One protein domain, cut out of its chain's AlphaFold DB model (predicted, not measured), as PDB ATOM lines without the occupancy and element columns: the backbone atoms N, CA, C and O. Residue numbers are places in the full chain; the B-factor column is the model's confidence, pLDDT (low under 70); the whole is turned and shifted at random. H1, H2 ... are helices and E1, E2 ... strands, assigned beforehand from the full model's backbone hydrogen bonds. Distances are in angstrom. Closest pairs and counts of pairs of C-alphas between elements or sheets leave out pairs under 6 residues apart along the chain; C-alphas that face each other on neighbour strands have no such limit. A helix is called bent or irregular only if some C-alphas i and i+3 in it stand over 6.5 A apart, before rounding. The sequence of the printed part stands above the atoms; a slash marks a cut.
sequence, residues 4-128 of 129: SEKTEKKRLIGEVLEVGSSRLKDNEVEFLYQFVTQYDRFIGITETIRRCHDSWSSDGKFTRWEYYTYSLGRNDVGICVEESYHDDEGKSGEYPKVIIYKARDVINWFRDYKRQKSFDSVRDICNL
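Overview. This is residues 4 to 128 of the 129 residues of an uncharacterized protein of Trichococcus palustris (UniProt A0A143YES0). A long, twisted sheet, with E1, E2 and E3 side by side and the short E4 and E5 along E3, runs out from a cluster of four helices at one of its ends. In the cluster H2 meets the other three helices, and H3 packs on the sheet's near end. The printed part has 125 residues, in the order H1 H2 E1 E2 E3 E4 E5 H3 H4; the branched sheet is antiparallel and the class mixed. It is loose, with a radius of gyration of the C-alphas of 17.2 A, and spans 58 by 30 by 25 A.

Arrangement. E1, residues 46 to 54, E2, 63 to 71, E3, 79 to 87, and E4, 92 to 94, form a meander, each strand the antiparallel neighbour of the one before. N 49 and O 68 are 2.9 A apart, N 67 and O 84 2.8 A, and N 85 and O 93 2.9 A. E5, residues 98 to 100, is antiparallel to E3, with N 81 and O 98 2.8 A apart; E4 and E5 lie on the other side of E3 from E2. H3, residues 103 to 113, is on the sheet; C-alphas 100 and 106 are the closest of E5 and H3, 6.4 A. H2, residues 26 to 37, only just touches H3, with 3 pairs of C-alphas within 8 A, closest Glu 28 and Ile 107, 7.2 A, through its residues 28 to 32 alone. With residues 31 to 35 alone H2 touches H4, residues 117 to 126, closest C-alphas Phe 31 and Ile 125, 6.1 A. H4 only grazes the sheet, with residues 117 to 119. H1, residues 4 to 13, touches H2 at a steep tilt of 44 degrees, closest C-alphas Ile 13 and Tyr 33, 5.9 A. H1, H2 and H3 have every O i to N i+4 pair within hydrogen-bond range; H4 has 2 of 6, and 4 of 7 O i to N i+3 pairs.

Along the chain. E1 measures 26.6 A from C-alpha 46 at (21.478, -5.334, -7.282), E2 26.3 A and E3 26.2 A; H2 measures 16.3 A. H1 begins at C-alpha 4, (12.969, 2.785, -40.138). H4 is irregular, with C-alphas 121 and 124 7.9 A apart, and ends at C-alpha 126, (13.951, 3.527, -16.526).

Size, cuts and confidence. The two C-alphas farthest apart, of Ser 4 and Asp 59, are 58.5 A apart. The printed part has no cut, and the link from H1 to H2 is long, 12 residues. Mean pLDDT of the printed part is 90.5; residues 56 to 58 and residue 60 are under 70.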
ATOM      1  N   SER A   4      11.595   3.210 -39.847       93.19
ATOM      2  CA  SER A   4      12.969   2.785 -40.138       93.19
ATOM      3  C   SER A   4      13.825   2.772 -38.869       93.19
ATOM      4  O   SER A   4      14.407   1.738 -38.547       93.19
ATOM      5  N   GLU A   5      13.788   3.850 -38.076       95.31
ATOM      6  CA  GLU A   5      14.475   3.914 -36.774       95.31
ATOM      7  C   GLU A   5      14.024   2.790 -35.837       95.31
ATOM      8  O   GLU A   5      14.840   2.147 -35.180       95.31
ATOM      9  N   LYS A   6      12.714   2.519 -35.790       93.56
ATOM     10  CA  LYS A   6      12.152   1.468 -34.938       93.56
ATOM     11  C   LYS A   6      12.634   0.079 -35.337       93.56
ATOM     12  O   LYS A   6      12.883  -0.753 -34.466       93.56
ATOM     13  N   THR A   7      12.721  -0.177 -36.638       92.75
ATOM     14  CA  THR A   7      13.215  -1.449 -37.173       92.75
ATOM     15  C   THR A   7      14.679  -1.650 -36.809       92.75
ATOM     16  O   THR A   7      15.027  -2.709 -36.291       92.75
ATOM     17  N   GLU A   8      15.507  -0.620 -36.980       94.81
ATOM     18  CA  GLU A   8      16.933  -0.708 -36.662       94.81
ATOM     19  C   GLU A   8      17.182  -0.895 -35.160       94.81
ATOM     20  O   GLU A   8      17.933  -1.783 -34.760       94.81
ATOM     21  N   LYS A   9      16.473  -0.153 -34.300       96.38
ATOM     22  CA  LYS A   9      16.566  -0.349 -32.844       96.38
ATOM     23  C   LYS A   9      16.174  -1.763 -32.431       96.38
ATOM     24  O   LYS A   9      16.865  -2.378 -31.628       96.38
ATOM     25  N   LYS A  10      15.096  -2.311 -33.001       94.25
ATOM     26  CA  LYS A  10      14.686  -3.699 -32.742       94.25
ATOM     27  C   LYS A  10      15.721  -4.720 -33.205       94.25
ATOM     28  O   LYS A  10      15.888  -5.720 -32.516       94.25
ATOM     29  N   ARG A  11      16.390  -4.472 -34.335       94.31
ATOM     30  CA  ARG A  11      17.471  -5.324 -34.838       94.31
ATOM     31  C   ARG A  11      18.602  -5.409 -33.813       94.31
ATOM     32  O   ARG A  11      18.949  -6.511 -33.421       94.31
ATOM     33  N   LEU A  12      19.077  -4.263 -33.321       95.31
ATOM     34  CA  LEU A  12      20.140  -4.181 -32.311       95.31
ATOM     35  C   LEU A  12      19.735  -4.805 -30.968       95.31
ATOM     36  O   LEU A  12      20.509  -5.539 -30.370       95.31
ATOM     37  N   ILE A  13      18.500  -4.575 -30.508       95.62
ATOM     38  CA  ILE A  13      17.982  -5.238 -29.297       95.62
ATOM     39  C   ILE A  13      18.004  -6.766 -29.476       95.62
ATOM     40  O   ILE A  13      18.377  -7.487 -28.554       95.62
ATOM     41  N   GLY A  14      17.622  -7.252 -30.661       94.44
ATOM     42  CA  GLY A  14      17.569  -8.674 -31.004       94.44
ATOM     43  C   GLY A  14      18.923  -9.384 -31.077       94.44
ATOM     44  O   GLY A  14      18.943 -10.609 -31.108       94.44
ATOM     45  N   GLU A  15      20.040  -8.649 -31.097       94.31
ATOM     46  CA  GLU A  15      21.386  -9.240 -31.067       94.31
ATOM     47  C   GLU A  15      21.732  -9.822 -29.689       94.31
ATOM     48  O   GLU A  15      22.577 -10.711 -29.601       94.31
ATOM     49  N   VAL A  16      21.076  -9.350 -28.621       94.00
ATOM     50  CA  VAL A  16      21.385  -9.752 -27.236       94.00
ATOM     51  C   VAL A  16      20.164 -10.140 -26.400       94.00
ATOM     52  O   VAL A  16      20.300 -10.893 -25.442       94.00
ATOM     53  N   LEU A  17      18.969  -9.655 -26.743       94.25
ATOM     54  CA  LEU A  17      17.718 -10.015 -26.074       94.25
ATOM     55  C   LEU A  17      16.794 -10.761 -27.031       94.25
ATOM     56  O   LEU A  17      16.707 -10.462 -28.221       94.25
ATOM     57  N   GLU A  18      15.997 -11.676 -26.488       94.19
ATOM     58  CA  GLU A  18      14.972 -12.360 -27.270       94.19
ATOM     59  C   GLU A  18      13.780 -11.419 -27.490       94.19
ATOM     60  O   GLU A  18      12.914 -11.220 -26.627       94.19
ATOM     61  N   VAL A  19      13.738 -10.823 -28.681       87.94
ATOM     62  CA  VAL A  19      12.607 -10.036 -29.174       87.94
ATOM     63  C   VAL A  19      11.628 -10.997 -29.845       87.94
ATOM     64  O   VAL A  19      11.622 -11.161 -31.062       87.94
ATOM     65  N   GLY A  20      10.805 -11.673 -29.039       78.44
ATOM     66  CA  GLY A  20       9.724 -12.518 -29.555       78.44
ATOM     67  C   GLY A  20       8.723 -11.736 -30.425       78.44
ATOM     68  O   GLY A  20       8.811 -10.519 -30.585       78.44
ATOM     69  N   SER A  21       7.679 -12.404 -30.925       75.12
ATOM     70  CA  SER A  21       6.655 -11.815 -31.816       75.12
ATOM     71  C   SER A  21       5.786 -10.706 -31.188       75.12
ATOM     72  O   SER A  21       4.865 -10.185 -31.821       75.12
ATOM     73  N   SER A  22       6.059 -10.318 -29.941       70.94
ATOM     74  CA  SER A  22       5.269  -9.335 -29.205       70.94
ATOM     75  C   SER A  22       5.389  -7.922 -29.793       70.94
ATOM     76  O   SER A  22       6.464  -7.432 -30.156       70.94
ATOM     77  N   ARG A  23       4.260  -7.211 -29.854       86.12
ATOM     78  CA  ARG A  23       4.216  -5.828 -30.337       86.12
ATOM     79  C   ARG A  23       4.789  -4.880 -29.278       86.12
ATOM     80  O   ARG A  23       4.121  -4.570 -28.299       86.12
ATOM     81  N   LEU A  24       6.017  -4.404 -29.491       91.50
ATOM     82  CA  LEU A  24       6.641  -3.363 -28.660       91.50
ATOM     83  C   LEU A  24       6.150  -1.950 -29.038       91.50
ATOM     84  O   LEU A  24       6.120  -1.584 -30.227       91.50
ATOM     85  N   LYS A  25       5.797  -1.148 -28.027       94.81
ATOM     86  CA  LYS A  25       5.524   0.297 -28.156       94.81
ATOM     87  C   LYS A  25       6.818   1.073 -28.426       94.81
ATOM     88  O   LYS A  25       7.905   0.559 -28.198       94.81
ATOM     89  N   ASP A  26       6.717   2.300 -28.927       96.38
ATOM     90  CA  ASP A  26       7.902   3.103 -29.277       96.38
ATOM     91  C   ASP A  26       8.781   3.400 -28.059       96.38
ATOM     92  O   ASP A  26       9.995   3.264 -28.134       96.38
ATOM     93  N   ASN A  27       8.169   3.726 -26.920       97.12
ATOM     94  CA  ASN A  27       8.883   3.974 -25.672       97.12
ATOM     95  C   ASN A  27       9.516   2.698 -25.086       97.12
ATOM     96  O   ASN A  27      10.608   2.753 -24.539       97.12
ATOM     97  N   GLU A  28       8.868   1.541 -25.256       97.25
ATOM     98  CA  GLU A  28       9.435   0.234 -24.892       97.25
ATOM     99  C   GLU A  28      10.655  -0.112 -25.756       97.25
ATOM    100  O   GLU A  28      11.640  -0.634 -25.242       97.25
ATOM    101  N   VAL A  29      10.604   0.192 -27.059       97.06
ATOM    102  CA  VAL A  29      11.760   0.038 -27.955       97.06
ATOM    103  C   VAL A  29      12.876   0.997 -27.557       97.06
ATOM    104  O   VAL A  29      14.025   0.578 -27.515       97.06
ATOM    105  N   GLU A  30      12.554   2.252 -27.238       98.00
ATOM    106  CA  GLU A  30      13.556   3.214 -26.777       98.00
ATOM    107  C   GLU A  30      14.229   2.745 -25.489       98.00
ATOM    108  O   GLU A  30      15.449   2.685 -25.424       98.00
ATOM    109  N   PHE A  31      13.436   2.343 -24.498       98.19
ATOM    110  CA  PHE A  31      13.934   1.810 -23.239       98.19
ATOM    111  C   PHE A  31      14.885   0.631 -23.447       98.19
ATOM    112  O   PHE A  31      16.007   0.666 -22.955       98.19
ATOM    113  N   LEU A  32      14.463  -0.389 -24.202       97.44
ATOM    114  CA  LEU A  32      15.287  -1.572 -24.450       97.44
ATOM    115  C   LEU A  32      16.555  -1.236 -25.235       97.44
ATOM    116  O   LEU A  32      17.610  -1.797 -24.964       97.44
ATOM    117  N   TYR A  33      16.465  -0.309 -26.187       97.50
ATOM    118  CA  TYR A  33      17.623   0.158 -26.935       97.50
ATOM    119  C   TYR A  33      18.647   0.828 -26.011       97.50
ATOM    120  O   TYR A  33      19.824   0.483 -26.060       97.50
ATOM    121  N   GLN A  34      18.207   1.731 -25.130       98.00
ATOM    122  CA  GLN A  34      19.082   2.383 -24.149       98.00
ATOM    123  C   GLN A  34      19.621   1.383 -23.116       98.00
ATOM    124  O   GLN A  34      20.793   1.442 -22.759       98.00
ATOM    125  N   PHE A  35      18.796   0.429 -22.679       97.19
ATOM    126  CA  PHE A  35      19.194  -0.648 -21.775       97.19
ATOM    127  C   PHE A  35      20.324  -1.503 -22.358       97.19
ATOM    128  O   PHE A  35      21.295  -1.773 -21.663       97.19
ATOM    129  N   VAL A  36      20.225  -1.890 -23.634       96.12
ATOM    130  CA  VAL A  36      21.242  -2.704 -24.315       96.12
ATOM    131  C   VAL A  36      22.497  -1.889 -24.642       96.12
ATOM    132  O   VAL A  36      23.608  -2.326 -24.365       96.12
ATOM    133  N   THR A  37      22.341  -0.698 -25.221       96.44
ATOM    134  CA  THR A  37      23.485   0.104 -25.696       96.44
ATOM    135  C   THR A  37      24.237   0.824 -24.581       96.44
ATOM    136  O   THR A  37      25.395   1.185 -24.768       96.44
ATOM    137  N   GLN A  38      23.605   1.015 -23.422       96.62
ATOM    138  CA  GLN A  38      24.225   1.578 -22.224       96.62
ATOM    139  C   GLN A  38      24.226   0.582 -21.056       96.62
ATOM    140  O   GLN A  38      24.179   0.998 -19.896       96.62
ATOM    141  N   TYR A  39      24.272  -0.723 -21.345       95.81
ATOM    142  CA  TYR A  39      24.172  -1.772 -20.325       95.81
ATOM    143  C   TYR A  39      25.229  -1.631 -19.221       95.81
ATOM    144  O   TYR A  39      24.925  -1.866 -18.056       95.81
ATOM    145  N   ASP A  40      26.418  -1.113 -19.545       95.31
ATOM    146  CA  ASP A  40      27.486  -0.811 -18.581       95.31
ATOM    147  C   ASP A  40      27.036   0.058 -17.400       95.31
ATOM    148  O   ASP A  40      27.539  -0.099 -16.288       95.31
ATOM    149  N   ARG A  41      26.055   0.949 -17.602       96.12
ATOM    150  CA  ARG A  41      25.500   1.793 -16.529       96.12
ATOM    151  C   ARG A  41      24.678   1.000 -15.515       96.12
ATOM    152  O   ARG A  41      24.493   1.462 -14.392       96.12
ATOM    153  N   PHE A  42      24.159  -0.153 -15.922       95.00
ATOM    154  CA  PHE A  42      23.363  -1.031 -15.077       95.00
ATOM    155  C   PHE A  42      24.221  -2.026 -14.296       95.00
ATOM    156  O   PHE A  42      23.758  -2.585 -13.305       95.00
ATOM    157  N   ILE A  43      25.465  -2.253 -14.719       94.81
ATOM    158  CA  ILE A  43      26.328  -3.275 -14.136       94.81
ATOM    159  C   ILE A  43      26.591  -2.986 -12.657       94.81
ATOM    160  O   ILE A  43      27.005  -1.893 -12.276       94.81
ATOM    161  N   GLY A  44      26.381  -4.003 -11.823       92.75
ATOM    162  CA  GLY A  44      26.545  -3.918 -10.372       92.75
ATOM    163  C   GLY A  44      25.293  -3.446  -9.630       92.75
ATOM    164  O   GLY A  44      25.256  -3.553  -8.403       92.75
ATOM    165  N   ILE A  45      24.248  -2.998 -10.336       94.56
ATOM    166  CA  ILE A  45      22.945  -2.779  -9.709       94.56
ATOM    167  C   ILE A  45      22.408  -4.127  -9.231       94.56
ATOM    168  O   ILE A  45      22.334  -5.094  -9.993       94.56
ATOM    169  N   THR A  46      22.048  -4.167  -7.951       93.88
ATOM    170  CA  THR A  46      21.478  -5.334  -7.282       93.88
ATOM    171  C   THR A  46      20.252  -4.904  -6.486       93.88
ATOM    172  O   THR A  46      20.273  -3.857  -5.840       93.88
ATOM    173  N   GLU A  47      19.195  -5.708  -6.529       92.12
ATOM    174  CA  GLU A  47      17.955  -5.485  -5.790       92.12
ATOM    175  C   GLU A  47      17.499  -6.797  -5.156       92.12
ATOM    176  O   GLU A  47      17.298  -7.781  -5.865       92.12
ATOM    177  N   THR A  48      17.295  -6.811  -3.838       93.12
ATOM    178  CA  THR A  48      16.772  -7.986  -3.132       93.12
ATOM    179  C   THR A  48      15.379  -7.694  -2.606       93.12
ATOM    180  O   THR A  48      15.192  -6.799  -1.783       93.12
ATOM    181  N   ILE A  49      14.405  -8.492  -3.033       91.44
ATOM    182  CA  ILE A  49      13.046  -8.453  -2.498       91.44
ATOM    183  C   ILE A  49      12.784  -9.679  -1.633       91.44
ATOM    184  O   ILE A  49      13.280 -10.773  -1.903       91.44
ATOM    185  N   ARG A  50      11.960  -9.496  -0.604       92.12
ATOM    186  CA  ARG A  50      11.498 -10.569   0.275       92.12
ATOM    187  C   ARG A  50       9.997 -10.748   0.110       92.12
ATOM    188  O   ARG A  50       9.253  -9.769   0.149       92.12
ATOM    189  N   ARG A  51       9.552 -11.994  -0.024       88.19
ATOM    190  CA  ARG A  51       8.144 -12.396   0.033       88.19
ATOM    191  C   ARG A  51       7.926 -13.300   1.240       88.19
ATOM    192  O   ARG A  51       8.830 -14.017   1.656       88.19
ATOM    193  N   CYS A  52       6.748 -13.199   1.839       86.56
ATOM    194  CA  CYS A  52       6.341 -13.996   2.988       86.56
ATOM    195  C   CYS A  52       5.030 -14.676   2.628       86.56
ATOM    196  O   CYS A  52       4.080 -13.991   2.248       86.56
ATOM    197  N   HIS A  53       5.002 -15.999   2.736       79.75
ATOM    198  CA  HIS A  53       3.812 -16.802   2.504       79.75
ATOM    199  C   HIS A  53       3.460 -17.513   3.797       79.75
ATOM    200  O   HIS A  53       4.185 -18.405   4.241       79.75
ATOM    201  N   ASP A  54       2.353 -17.099   4.399       72.94
ATOM    202  CA  ASP A  54       1.770 -17.797   5.536       72.94
ATOM    203  C   ASP A  54       0.907 -18.955   5.027       72.94
ATOM    204  O   ASP A  54       0.270 -18.850   3.978       72.94
ATOM    205  N   SER A  55       0.855 -20.055   5.783       70.94
ATOM    206  CA  SER A  55       0.107 -21.269   5.415       70.94
ATOM    207  C   SER A  55       0.651 -21.998   4.177       70.94
ATOM    208  O   SER A  55      -0.114 -22.500   3.356       70.94
ATOM    209  N   TRP A  56       1.977 -22.082   4.040       64.88
ATOM    210  CA  TRP A  56       2.636 -22.709   2.885       64.88
ATOM    211  C   TRP A  56       2.378 -24.228   2.760       64.88
ATOM    212  O   TRP A  56       2.454 -24.793   1.668       64.88
ATOM    213  N   SER A  57       2.060 -24.916   3.860       65.69
ATOM    214  CA  SER A  57       1.773 -26.356   3.871       65.69
ATOM    215  C   SER A  57       0.293 -26.699   3.778       65.69
ATOM    216  O   SER A  57      -0.585 -25.911   4.114       65.69
ATOM    217  N   SER A  58       0.023 -27.961   3.425       61.03
ATOM    218  CA  SER A  58      -1.329 -28.533   3.413       61.03
ATOM    219  C   SER A  58      -2.053 -28.470   4.768       61.03
ATOM    220  O   SER A  58      -3.269 -28.637   4.790       61.03
ATOM    221  N   ASP A  59      -1.341 -28.267   5.882       72.44
ATOM    222  CA  ASP A  59      -1.919 -28.073   7.218       72.44
ATOM    223  C   ASP A  59      -1.894 -26.608   7.698       72.44
ATOM    224  O   ASP A  59      -2.372 -26.323   8.796       72.44
ATOM    225  N   GLY A  60      -1.379 -25.683   6.878       64.06
ATOM    226  CA  GLY A  60      -1.411 -24.238   7.102       64.06
ATOM    227  C   GLY A  60      -0.506 -23.723   8.222       64.06
ATOM    228  O   GLY A  60      -0.658 -22.579   8.640       64.06
ATOM    229  N   LYS A  61       0.414 -24.546   8.736       74.06
ATOM    230  CA  LYS A  61       1.182 -24.217   9.948       74.06
ATOM    231  C   LYS A  61       2.504 -23.505   9.712       74.06
ATOM    232  O   LYS A  61       3.039 -22.974  10.677       74.06
ATOM    233  N   PHE A  62       3.012 -23.499   8.482       72.25
ATOM    234  CA  PHE A  62       4.356 -22.989   8.207       72.25
ATOM    235  C   PHE A  62       4.335 -21.658   7.476       72.25
ATOM    236  O   PHE A  62       3.576 -21.464   6.515       72.25
ATOM    237  N   THR A  63       5.224 -20.775   7.917       83.06
ATOM    238  CA  THR A  63       5.583 -19.552   7.207       83.06
ATOM    239  C   THR A  63       6.858 -19.789   6.404       83.06
ATOM    240  O   THR A  63       7.882 -20.221   6.937       83.06
ATOM    241  N   ARG A  64       6.808 -19.457   5.110       85.25
ATOM    242  CA  ARG A  64       7.968 -19.455   4.216       85.25
ATOM    243  C   ARG A  64       8.354 -18.032   3.849       85.25
ATOM    244  O   ARG A  64       7.520 -17.238   3.408       85.25
ATOM    245  N   TRP A  65       9.639 -17.727   3.967       90.81
ATOM    246  CA  TRP A  65      10.240 -16.514   3.426       90.81
ATOM    247  C   TRP A  65      11.007 -16.841   2.160       90.81
ATOM    248  O   TRP A  65      11.921 -17.655   2.195       90.81
ATOM    249  N   GLU A  66      10.665 -16.172   1.068       91.75
ATOM    250  CA  GLU A  66      11.390 -16.248  -0.199       91.75
ATOM    251  C   GLU A  66      12.161 -14.950  -0.416       91.75
ATOM    252  O   GLU A  66      11.643 -13.852  -0.192       91.75
ATOM    253  N   TYR A  67      13.401 -15.074  -0.864       93.00
ATOM    254  CA  TYR A  67      14.286 -13.971  -1.186       93.00
ATOM    255  C   TYR A  67      14.629 -14.063  -2.663       93.00
ATOM    256  O   TYR A  67      15.133 -15.082  -3.120       93.00
ATOM    257  N   TYR A  68      14.381 -12.983  -3.397       93.25
ATOM    258  CA  TYR A  68      14.768 -12.861  -4.796       93.25
ATOM    259  C   TYR A  68      15.805 -11.762  -4.900       93.25
ATOM    260  O   TYR A  68      15.495 -10.598  -4.648       93.25
ATOM    261  N   THR A  69      17.025 -12.130  -5.265       94.12
ATOM    262  CA  THR A  69      18.102 -11.190  -5.557       94.12
ATOM    263  C   THR A  69      18.246 -11.069  -7.063       94.12
ATOM    264  O   THR A  69      18.542 -12.033  -7.766       94.12
ATOM    265  N   TYR A  70      18.019  -9.862  -7.556       93.44
ATOM    266  CA  TYR A  70      18.175  -9.494  -8.949       93.44
ATOM    267  C   TYR A  70      19.487  -8.751  -9.136       93.44
ATOM    268  O   TYR A  70      19.755  -7.807  -8.399       93.44
ATOM    269  N   SER A  71      20.279  -9.123 -10.136       94.19
ATOM    270  CA  SER A  71      21.534  -8.436 -10.450       94.19
ATOM    271  C   SER A  71      21.721  -8.228 -11.950       94.19
ATOM    272  O   SER A  71      21.304  -9.043 -12.774       94.19
ATOM    273  N   LEU A  72      22.356  -7.114 -12.315       93.25
ATOM    274  CA  LEU A  72      22.752  -6.811 -13.691       93.25
ATOM    275  C   LEU A  72      24.278  -6.959 -13.792       93.25
ATOM    276  O   LEU A  72      25.033  -6.234 -13.141       93.25
ATOM    277  N   GLY A  73      24.727  -7.989 -14.514       86.06
ATOM    278  CA  GLY A  73      26.110  -8.481 -14.505       86.06
ATOM    279  C   GLY A  73      26.914  -8.094 -15.747       86.06
ATOM    280  O   GLY A  73      26.409  -7.431 -16.632       86.06
ATOM    281  N   ARG A  74      28.185  -8.516 -15.834       80.25
ATOM    282  CA  ARG A  74      29.054  -8.238 -17.003       80.25
ATOM    283  C   ARG A  74      28.971  -9.271 -18.125       80.25
ATOM    284  O   ARG A  74      29.363  -8.967 -19.243       80.25
ATOM    285  N   ASN A  75      28.539 -10.489 -17.808       79.94
ATOM    286  CA  ASN A  75      28.718 -11.631 -18.706       79.94
ATOM    287  C   ASN A  75      27.575 -11.778 -19.714       79.94
ATOM    288  O   ASN A  75      27.830 -12.148 -20.852       79.94
ATOM    289  N   ASP A  76      26.347 -11.449 -19.309       84.06
ATOM    290  CA  ASP A  76      25.146 -11.644 -20.117       84.06
ATOM    291  C   ASP A  76      24.217 -10.439 -19.965       84.06
ATOM    292  O   ASP A  76      23.895 -10.032 -18.845       84.06
ATOM    293  N   VAL A  77      23.769  -9.876 -21.091       89.88
ATOM    294  CA  VAL A  77      22.806  -8.770 -21.093       89.88
ATOM    295  C   VAL A  77      21.438  -9.305 -20.681       89.88
ATOM    296  O   VAL A  77      20.803 -10.080 -21.392       89.88
ATOM    297  N   GLY A  78      20.973  -8.873 -19.516       92.62
ATOM    298  CA  GLY A  78      19.707  -9.309 -18.942       92.62
ATOM    299  C   GLY A  78      19.633  -9.003 -17.454       92.62
ATOM    300  O   GLY A  78      20.354  -8.141 -16.944       92.62
ATOM    301  N   ILE A  79      18.745  -9.707 -16.759       94.88
ATOM    302  CA  ILE A  79      18.613  -9.637 -15.302       94.88
ATOM    303  C   ILE A  79      18.863 -11.035 -14.747       94.88
ATOM    304  O   ILE A  79      18.099 -11.961 -15.016       94.88
ATOM    305  N   CYS A  80      19.939 -11.192 -13.988       95.06
ATOM    306  CA  CYS A  80      20.212 -12.402 -13.231       95.06
ATOM    307  C   CYS A  80      19.264 -12.471 -12.033       95.06
ATOM    308  O   CYS A  80      19.106 -11.481 -11.324       95.06
ATOM    309  N   VAL A  81      18.673 -13.638 -11.797       94.00
ATOM    310  CA  VAL A  81      17.777 -13.915 -10.675       94.00
ATOM    311  C   VAL A  81      18.359 -15.054  -9.855       94.00
ATOM    312  O   VAL A  81      18.603 -16.143 -10.378       94.00
ATOM    313  N   GLU A  82      18.550 -14.791  -8.573       94.25
ATOM    314  CA  GLU A  82      18.904 -15.775  -7.558       94.25
ATOM    315  C   GLU A  82      17.755 -15.832  -6.555       94.25
ATOM    316  O   GLU A  82      17.352 -14.806  -6.006       94.25
ATOM    317  N   GLU A  83      17.196 -17.021  -6.355       93.25
ATOM    318  CA  GLU A  83      16.062 -17.237  -5.464       93.25
ATOM    319  C   GLU A  83      16.463 -18.207  -4.359       93.25
ATOM    320  O   GLU A  83      17.058 -19.258  -4.610       93.25
ATOM    321  N   SER A  84      16.119 -17.860  -3.126       92.25
ATOM    322  CA  SER A  84      16.295 -18.726  -1.969       92.25
ATOM    323  C   SER A  84      15.083 -18.660  -1.059       92.25
ATOM    324  O   SER A  84      14.301 -17.708  -1.103       92.25
ATOM    325  N   TYR A  85      14.913 -19.681  -0.226       90.44
ATOM    326  CA  TYR A  85      13.853 -19.702   0.771       90.44
ATOM    327  C   TYR A  85      14.356 -20.140   2.140       90.44
ATOM    328  O   TYR A  85      15.353 -20.857   2.269       90.44
ATOM    329  N   HIS A  86      13.623 -19.714   3.162       89.12
ATOM    330  CA  HIS A  86      13.783 -20.130   4.545       89.12
ATOM    331  C   HIS A  86      12.406 -20.379   5.164       89.12
ATOM    332  O   HIS A  86      11.514 -19.543   5.028       89.12
ATOM    333  N   ASP A  87      12.253 -21.506   5.845       85.06
ATOM    334  CA  ASP A  87      11.056 -21.883   6.591       85.06
ATOM    335  C   ASP A  87      11.286 -21.630   8.089       85.06
ATOM    336  O   ASP A  87      12.411 -21.736   8.581       85.06
ATOM    337  N   ASP A  88      10.222 -21.330   8.828       82.75
ATOM    338  CA  ASP A  88      10.237 -21.156  10.291       82.75
ATOM    339  C   ASP A  88      10.764 -22.374  11.071       82.75
ATOM    340  O   ASP A  88      11.363 -22.218  12.135       82.75
ATOM    341  N   GLU A  89      10.635 -23.578  10.512       82.62
ATOM    342  CA  GLU A  89      11.232 -24.812  11.042       82.62
ATOM    343  C   GLU A  89      12.734 -24.974  10.726       82.62
ATOM    344  O   GLU A  89      13.325 -26.025  10.985       82.62
ATOM    345  N   GLY A  90      13.374 -23.957  10.143       77.75
ATOM    346  CA  GLY A  90      14.813 -23.930   9.877       77.75
ATOM    347  C   GLY A  90      15.247 -24.617   8.580       77.75
ATOM    348  O   GLY A  90      16.447 -24.718   8.321       77.75
ATOM    349  N   LYS A  91      14.309 -25.074   7.740       84.50
ATOM    350  CA  LYS A  91      14.632 -25.559   6.389       84.50
ATOM    351  C   LYS A  91      14.972 -24.386   5.478       84.50
ATOM    352  O   LYS A  91      14.343 -23.336   5.537       84.50
ATOM    353  N   SER A  92      15.953 -24.576   4.608       89.44
ATOM    354  CA  SER A  92      16.326 -23.594   3.594       89.44
ATOM    355  C   SER A  92      16.733 -24.277   2.303       89.44
ATOM    356  O   SER A  92      17.162 -25.433   2.306       89.44
ATOM    357  N   GLY A  93      16.647 -23.543   1.203       89.50
ATOM    358  CA  GLY A  93      17.134 -24.002  -0.086       89.50
ATOM    359  C   GLY A  93      17.328 -22.852  -1.058       89.50
ATOM    360  O   GLY A  93      16.882 -21.731  -0.824       89.50
ATOM    361  N   GLU A  94      17.999 -23.167  -2.155       92.12
ATOM    362  CA  GLU A  94      18.283 -22.251  -3.250       92.12
ATOM    363  C   GLU A  94      17.748 -22.860  -4.542       92.12
ATOM    364  O   GLU A  94      17.771 -24.082  -4.732       92.12
ATOM    365  N   TYR A  95      17.258 -22.004  -5.428       88.56
ATOM    366  CA  TYR A  95      16.844 -22.393  -6.765       88.56
ATOM    367  C   TYR A  95      17.970 -22.119  -7.765       88.56
ATOM    368  O   TYR A  95      18.833 -21.272  -7.517       88.56
ATOM    369  N   PRO A  96      17.981 -22.812  -8.919       87.81
ATOM    370  CA  PRO A  96      18.933 -22.518  -9.975       87.81
ATOM    371  C   PRO A  96      18.869 -21.048 -10.385       87.81
ATOM    372  O   PRO A  96      17.791 -20.487 -10.574       87.81
ATOM    373  N   LYS A  97      20.040 -20.449 -10.582       88.88
ATOM    374  CA  LYS A  97      20.176 -19.104 -11.133       88.88
ATOM    375  C   LYS A  97      19.586 -19.039 -12.544       88.88
ATOM    376  O   LYS A  97      19.919 -19.860 -13.398       88.88
ATOM    377  N   VAL A  98      18.747 -18.035 -12.795       92.19
ATOM    378  CA  VAL A  98      18.085 -17.804 -14.091       92.19
ATOM    379  C   VAL A  98      18.469 -16.433 -14.635       92.19
ATOM    380  O   VAL A  98      18.720 -15.501 -13.875       92.19
ATOM    381  N   ILE A  99      18.503 -16.289 -15.960       91.38
ATOM    382  CA  ILE A  99      18.679 -14.998 -16.630       91.38
ATOM    383  C   ILE A  99      17.374 -14.637 -17.340       91.38
ATOM    384  O   ILE A  99      16.881 -15.387 -18.181       91.38
ATOM    385  N   ILE A 100      16.820 -13.469 -17.024       92.25
ATOM    386  CA  ILE A 100      15.726 -12.861 -17.779       92.25
ATOM    387  C   ILE A 100      16.344 -12.098 -18.955       92.25
ATOM    388  O   ILE A 100      16.896 -11.013 -18.776       92.25
ATOM    389  N   TYR A 101      16.246 -12.673 -20.154       93.50
ATOM    390  CA  TYR A 101      16.786 -12.106 -21.402       93.50
ATOM    391  C   TYR A 101      15.703 -11.860 -22.470       93.50
ATOM    392  O   TYR A 101      15.972 -11.357 -23.561       93.50
ATOM    393  N   LYS A 102      14.442 -12.193 -22.174       95.06
ATOM    394  CA  LYS A 102      13.315 -11.890 -23.059       95.06
ATOM    395  C   LYS A 102      12.940 -10.426 -22.924       95.06
ATOM    396  O   LYS A 102      12.645  -9.951 -21.830       95.06
ATOM    397  N   ALA A 103      12.864  -9.725 -24.052       95.00
ATOM    398  CA  ALA A 103      12.602  -8.288 -24.099       95.00
ATOM    399  C   ALA A 103      11.350  -7.880 -23.298       95.00
ATOM    400  O   ALA A 103      11.344  -6.874 -22.586       95.00
ATOM    401  N   ARG A 104      10.278  -8.677 -23.390       94.88
ATOM    402  CA  ARG A 104       9.026  -8.419 -22.673       94.88
ATOM    403  C   ARG A 104       9.170  -8.601 -21.162       94.88
ATOM    404  O   ARG A 104       8.636  -7.782 -20.417       94.88
ATOM    405  N   ASP A 105       9.893  -9.626 -20.731       95.12
ATOM    406  CA  ASP A 105      10.085  -9.929 -19.313       95.12
ATOM    407  C   ASP A 105      11.009  -8.900 -18.656       95.12
ATOM    408  O   ASP A 105      10.709  -8.434 -17.562       95.12
ATOM    409  N   VAL A 106      12.042  -8.432 -19.371       95.44
ATOM    410  CA  VAL A 106      12.875  -7.295 -18.945       95.44
ATOM    411  C   VAL A 106      12.017  -6.042 -18.733       95.44
ATOM    412  O   VAL A 106      12.096  -5.412 -17.680       95.44
ATOM    413  N   ILE A 107      11.148  -5.690 -19.692       96.31
ATOM    414  CA  ILE A 107      10.242  -4.533 -19.549       96.31
ATOM    415  C   ILE A 107       9.332  -4.690 -18.329       96.31
ATOM    416  O   ILE A 107       9.167  -3.743 -17.562       96.31
ATOM    417  N   ASN A 108       8.697  -5.854 -18.178       95.38
ATOM    418  CA  ASN A 108       7.760  -6.095 -17.084       95.38
ATOM    419  C   ASN A 108       8.469  -5.994 -15.733       95.38
ATOM    420  O   ASN A 108       7.996  -5.282 -14.854       95.38
ATOM    421  N   TRP A 109       9.650  -6.595 -15.614       95.12
ATOM    422  CA  TRP A 109      10.455  -6.506 -14.407       95.12
ATOM    423  C   TRP A 109      10.808  -5.052 -14.061       95.12
ATOM    424  O   TRP A 109      10.566  -4.598 -12.944       95.12
ATOM    425  N   PHE A 110      11.285  -4.259 -15.025       95.88
ATOM    426  CA  PHE A 110      11.589  -2.855 -14.743       95.88
ATOM    427  C   PHE A 110      10.341  -2.044 -14.388       95.88
ATOM    428  O   PHE A 110      10.438  -1.119 -13.591       95.88
ATOM    429  N   ARG A 111       9.155  -2.361 -14.913       95.44
ATOM    430  CA  ARG A 111       7.925  -1.670 -14.487       95.44
ATOM    431  C   ARG A 111       7.634  -1.859 -13.004       95.44
ATOM    432  O   ARG A 111       7.217  -0.892 -12.364       95.44
ATOM    433  N   ASP A 112       7.903  -3.050 -12.488       94.50
ATOM    434  CA  ASP A 112       7.659  -3.396 -11.092       94.50
ATOM    435  C   ASP A 112       8.714  -2.774 -10.162       94.50
ATOM    436  O   ASP A 112       8.377  -2.290  -9.080       94.50
ATOM    437  N   TYR A 113       9.977  -2.703 -10.603       92.75
ATOM    438  CA  TYR A 113      11.105  -2.360  -9.722       92.75
ATOM    439  C   TYR A 113      11.832  -1.045 -10.037       92.75
ATOM    440  O   TYR A 113      12.618  -0.580  -9.215       92.75
ATOM    441  N   LYS A 114      11.538  -0.346 -11.143       90.69
ATOM    442  CA  LYS A 114      12.239   0.906 -11.530       90.69
ATOM    443  C   LYS A 114      12.198   2.026 -10.493       90.69
ATOM    444  O   LYS A 114      12.928   3.006 -10.634       90.69
ATOM    445  N   ARG A 115      11.294   1.952  -9.511       92.31
ATOM    446  CA  ARG A 115      11.144   2.943  -8.432       92.31
ATOM    447  C   ARG A 115      12.062   2.676  -7.238       92.31
ATOM    448  O   ARG A 115      12.145   3.530  -6.360       92.31
ATOM    449  N   GLN A 116      12.763   1.544  -7.215       92.31
ATOM    450  CA  GLN A 116      13.740   1.249  -6.173       92.31
ATOM    451  C   GLN A 116      14.943   2.189  -6.269       92.31
ATOM    452  O   GLN A 116      15.287   2.677  -7.348       92.31
ATOM    453  N   LYS A 117      15.569   2.469  -5.122       93.19
ATOM    454  CA  LYS A 117      16.722   3.386  -5.027       93.19
ATOM    455  C   LYS A 117      17.953   2.863  -5.770       93.19
ATOM    456  O   LYS A 117      18.770   3.644  -6.244       93.19
ATOM    457  N   SER A 118      18.065   1.544  -5.905       92.19
ATOM    458  CA  SER A 118      19.117   0.856  -6.658       92.19
ATOM    459  C   SER A 118      19.194   1.296  -8.130       92.19
ATOM    460  O   SER A 118      20.263   1.214  -8.729       92.19
ATOM    461  N   PHE A 119      18.112   1.853  -8.692       94.06
ATOM    462  CA  PHE A 119      18.052   2.359 -10.070       94.06
ATOM    463  C   PHE A 119      18.229   3.876 -10.203       94.06
ATOM    464  O   PHE A 119      18.040   4.407 -11.298       94.06
ATOM    465  N   ASP A 120      18.576   4.604  -9.138       94.56
ATOM    466  CA  ASP A 120      18.667   6.071  -9.186       94.56
ATOM    467  C   ASP A 120      19.682   6.569 -10.240       94.56
ATOM    468  O   ASP A 120      19.423   7.565 -10.914       94.56
ATOM    469  N   SER A 121      20.785   5.841 -10.456       94.44
ATOM    470  CA  SER A 121      21.838   6.163 -11.443       94.44
ATOM    471  C   SER A 121      21.428   5.974 -12.913       94.44
ATOM    472  O   SER A 121      22.096   6.479 -13.821       94.44
ATOM    473  N   VAL A 122      20.342   5.240 -13.156       96.31
ATOM    474  CA  VAL A 122      19.814   4.895 -14.489       96.31
ATOM    475  C   VAL A 122      18.345   5.293 -14.640       96.31
ATOM    476  O   VAL A 122      17.643   4.839 -15.547       96.31
ATOM    477  N   ARG A 123      17.851   6.156 -13.745       96.06
ATOM    478  CA  ARG A 123      16.438   6.538 -13.693       96.06
ATOM    479  C   ARG A 123      15.983   7.297 -14.941       96.06
ATOM    480  O   ARG A 123      14.820   7.183 -15.317       96.06
ATOM    481  N   ASP A 124      16.886   8.005 -15.611       97.19
ATOM    482  CA  ASP A 124      16.659   8.603 -16.931       97.19
ATOM    483  C   ASP A 124      16.220   7.560 -17.969       97.19
ATOM    484  O   ASP A 124      15.271   7.806 -18.713       97.19
ATOM    485  N   ILE A 125      16.833   6.372 -17.961       97.38
ATOM    486  CA  ILE A 125      16.469   5.264 -18.851       97.38
ATOM    487  C   ILE A 125      15.186   4.591 -18.354       97.38
ATOM    488  O   ILE A 125      14.245   4.400 -19.122       97.38
ATOM    489  N   CYS A 126      15.101   4.259 -17.064       95.88
ATOM    490  CA  CYS A 126      13.951   3.527 -16.526       95.88
ATOM    491  C   CYS A 126      12.618   4.290 -16.638       95.88
ATOM    492  O   CYS A 126      11.561   3.663 -16.710       95.88
ATOM    493  N   ASN A 127      12.645   5.626 -16.674       96.44
ATOM    494  CA  ASN A 127      11.451   6.465 -16.826       96.44
ATOM    495  C   ASN A 127      10.836   6.440 -18.237       96.44
ATOM    496  O   ASN A 127       9.767   7.016 -18.443       96.44
ATOM    497  N   LEU A 128      11.477   5.780 -19.207       96.31
ATOM    498  CA  LEU A 128      10.934   5.606 -20.557       96.31
ATOM    499  C   LEU A 128       9.750   4.620 -20.606       96.31
ATOM    500  O   LEU A 128       8.916   4.706 -21.512       96.31
TER     501      LEU A 128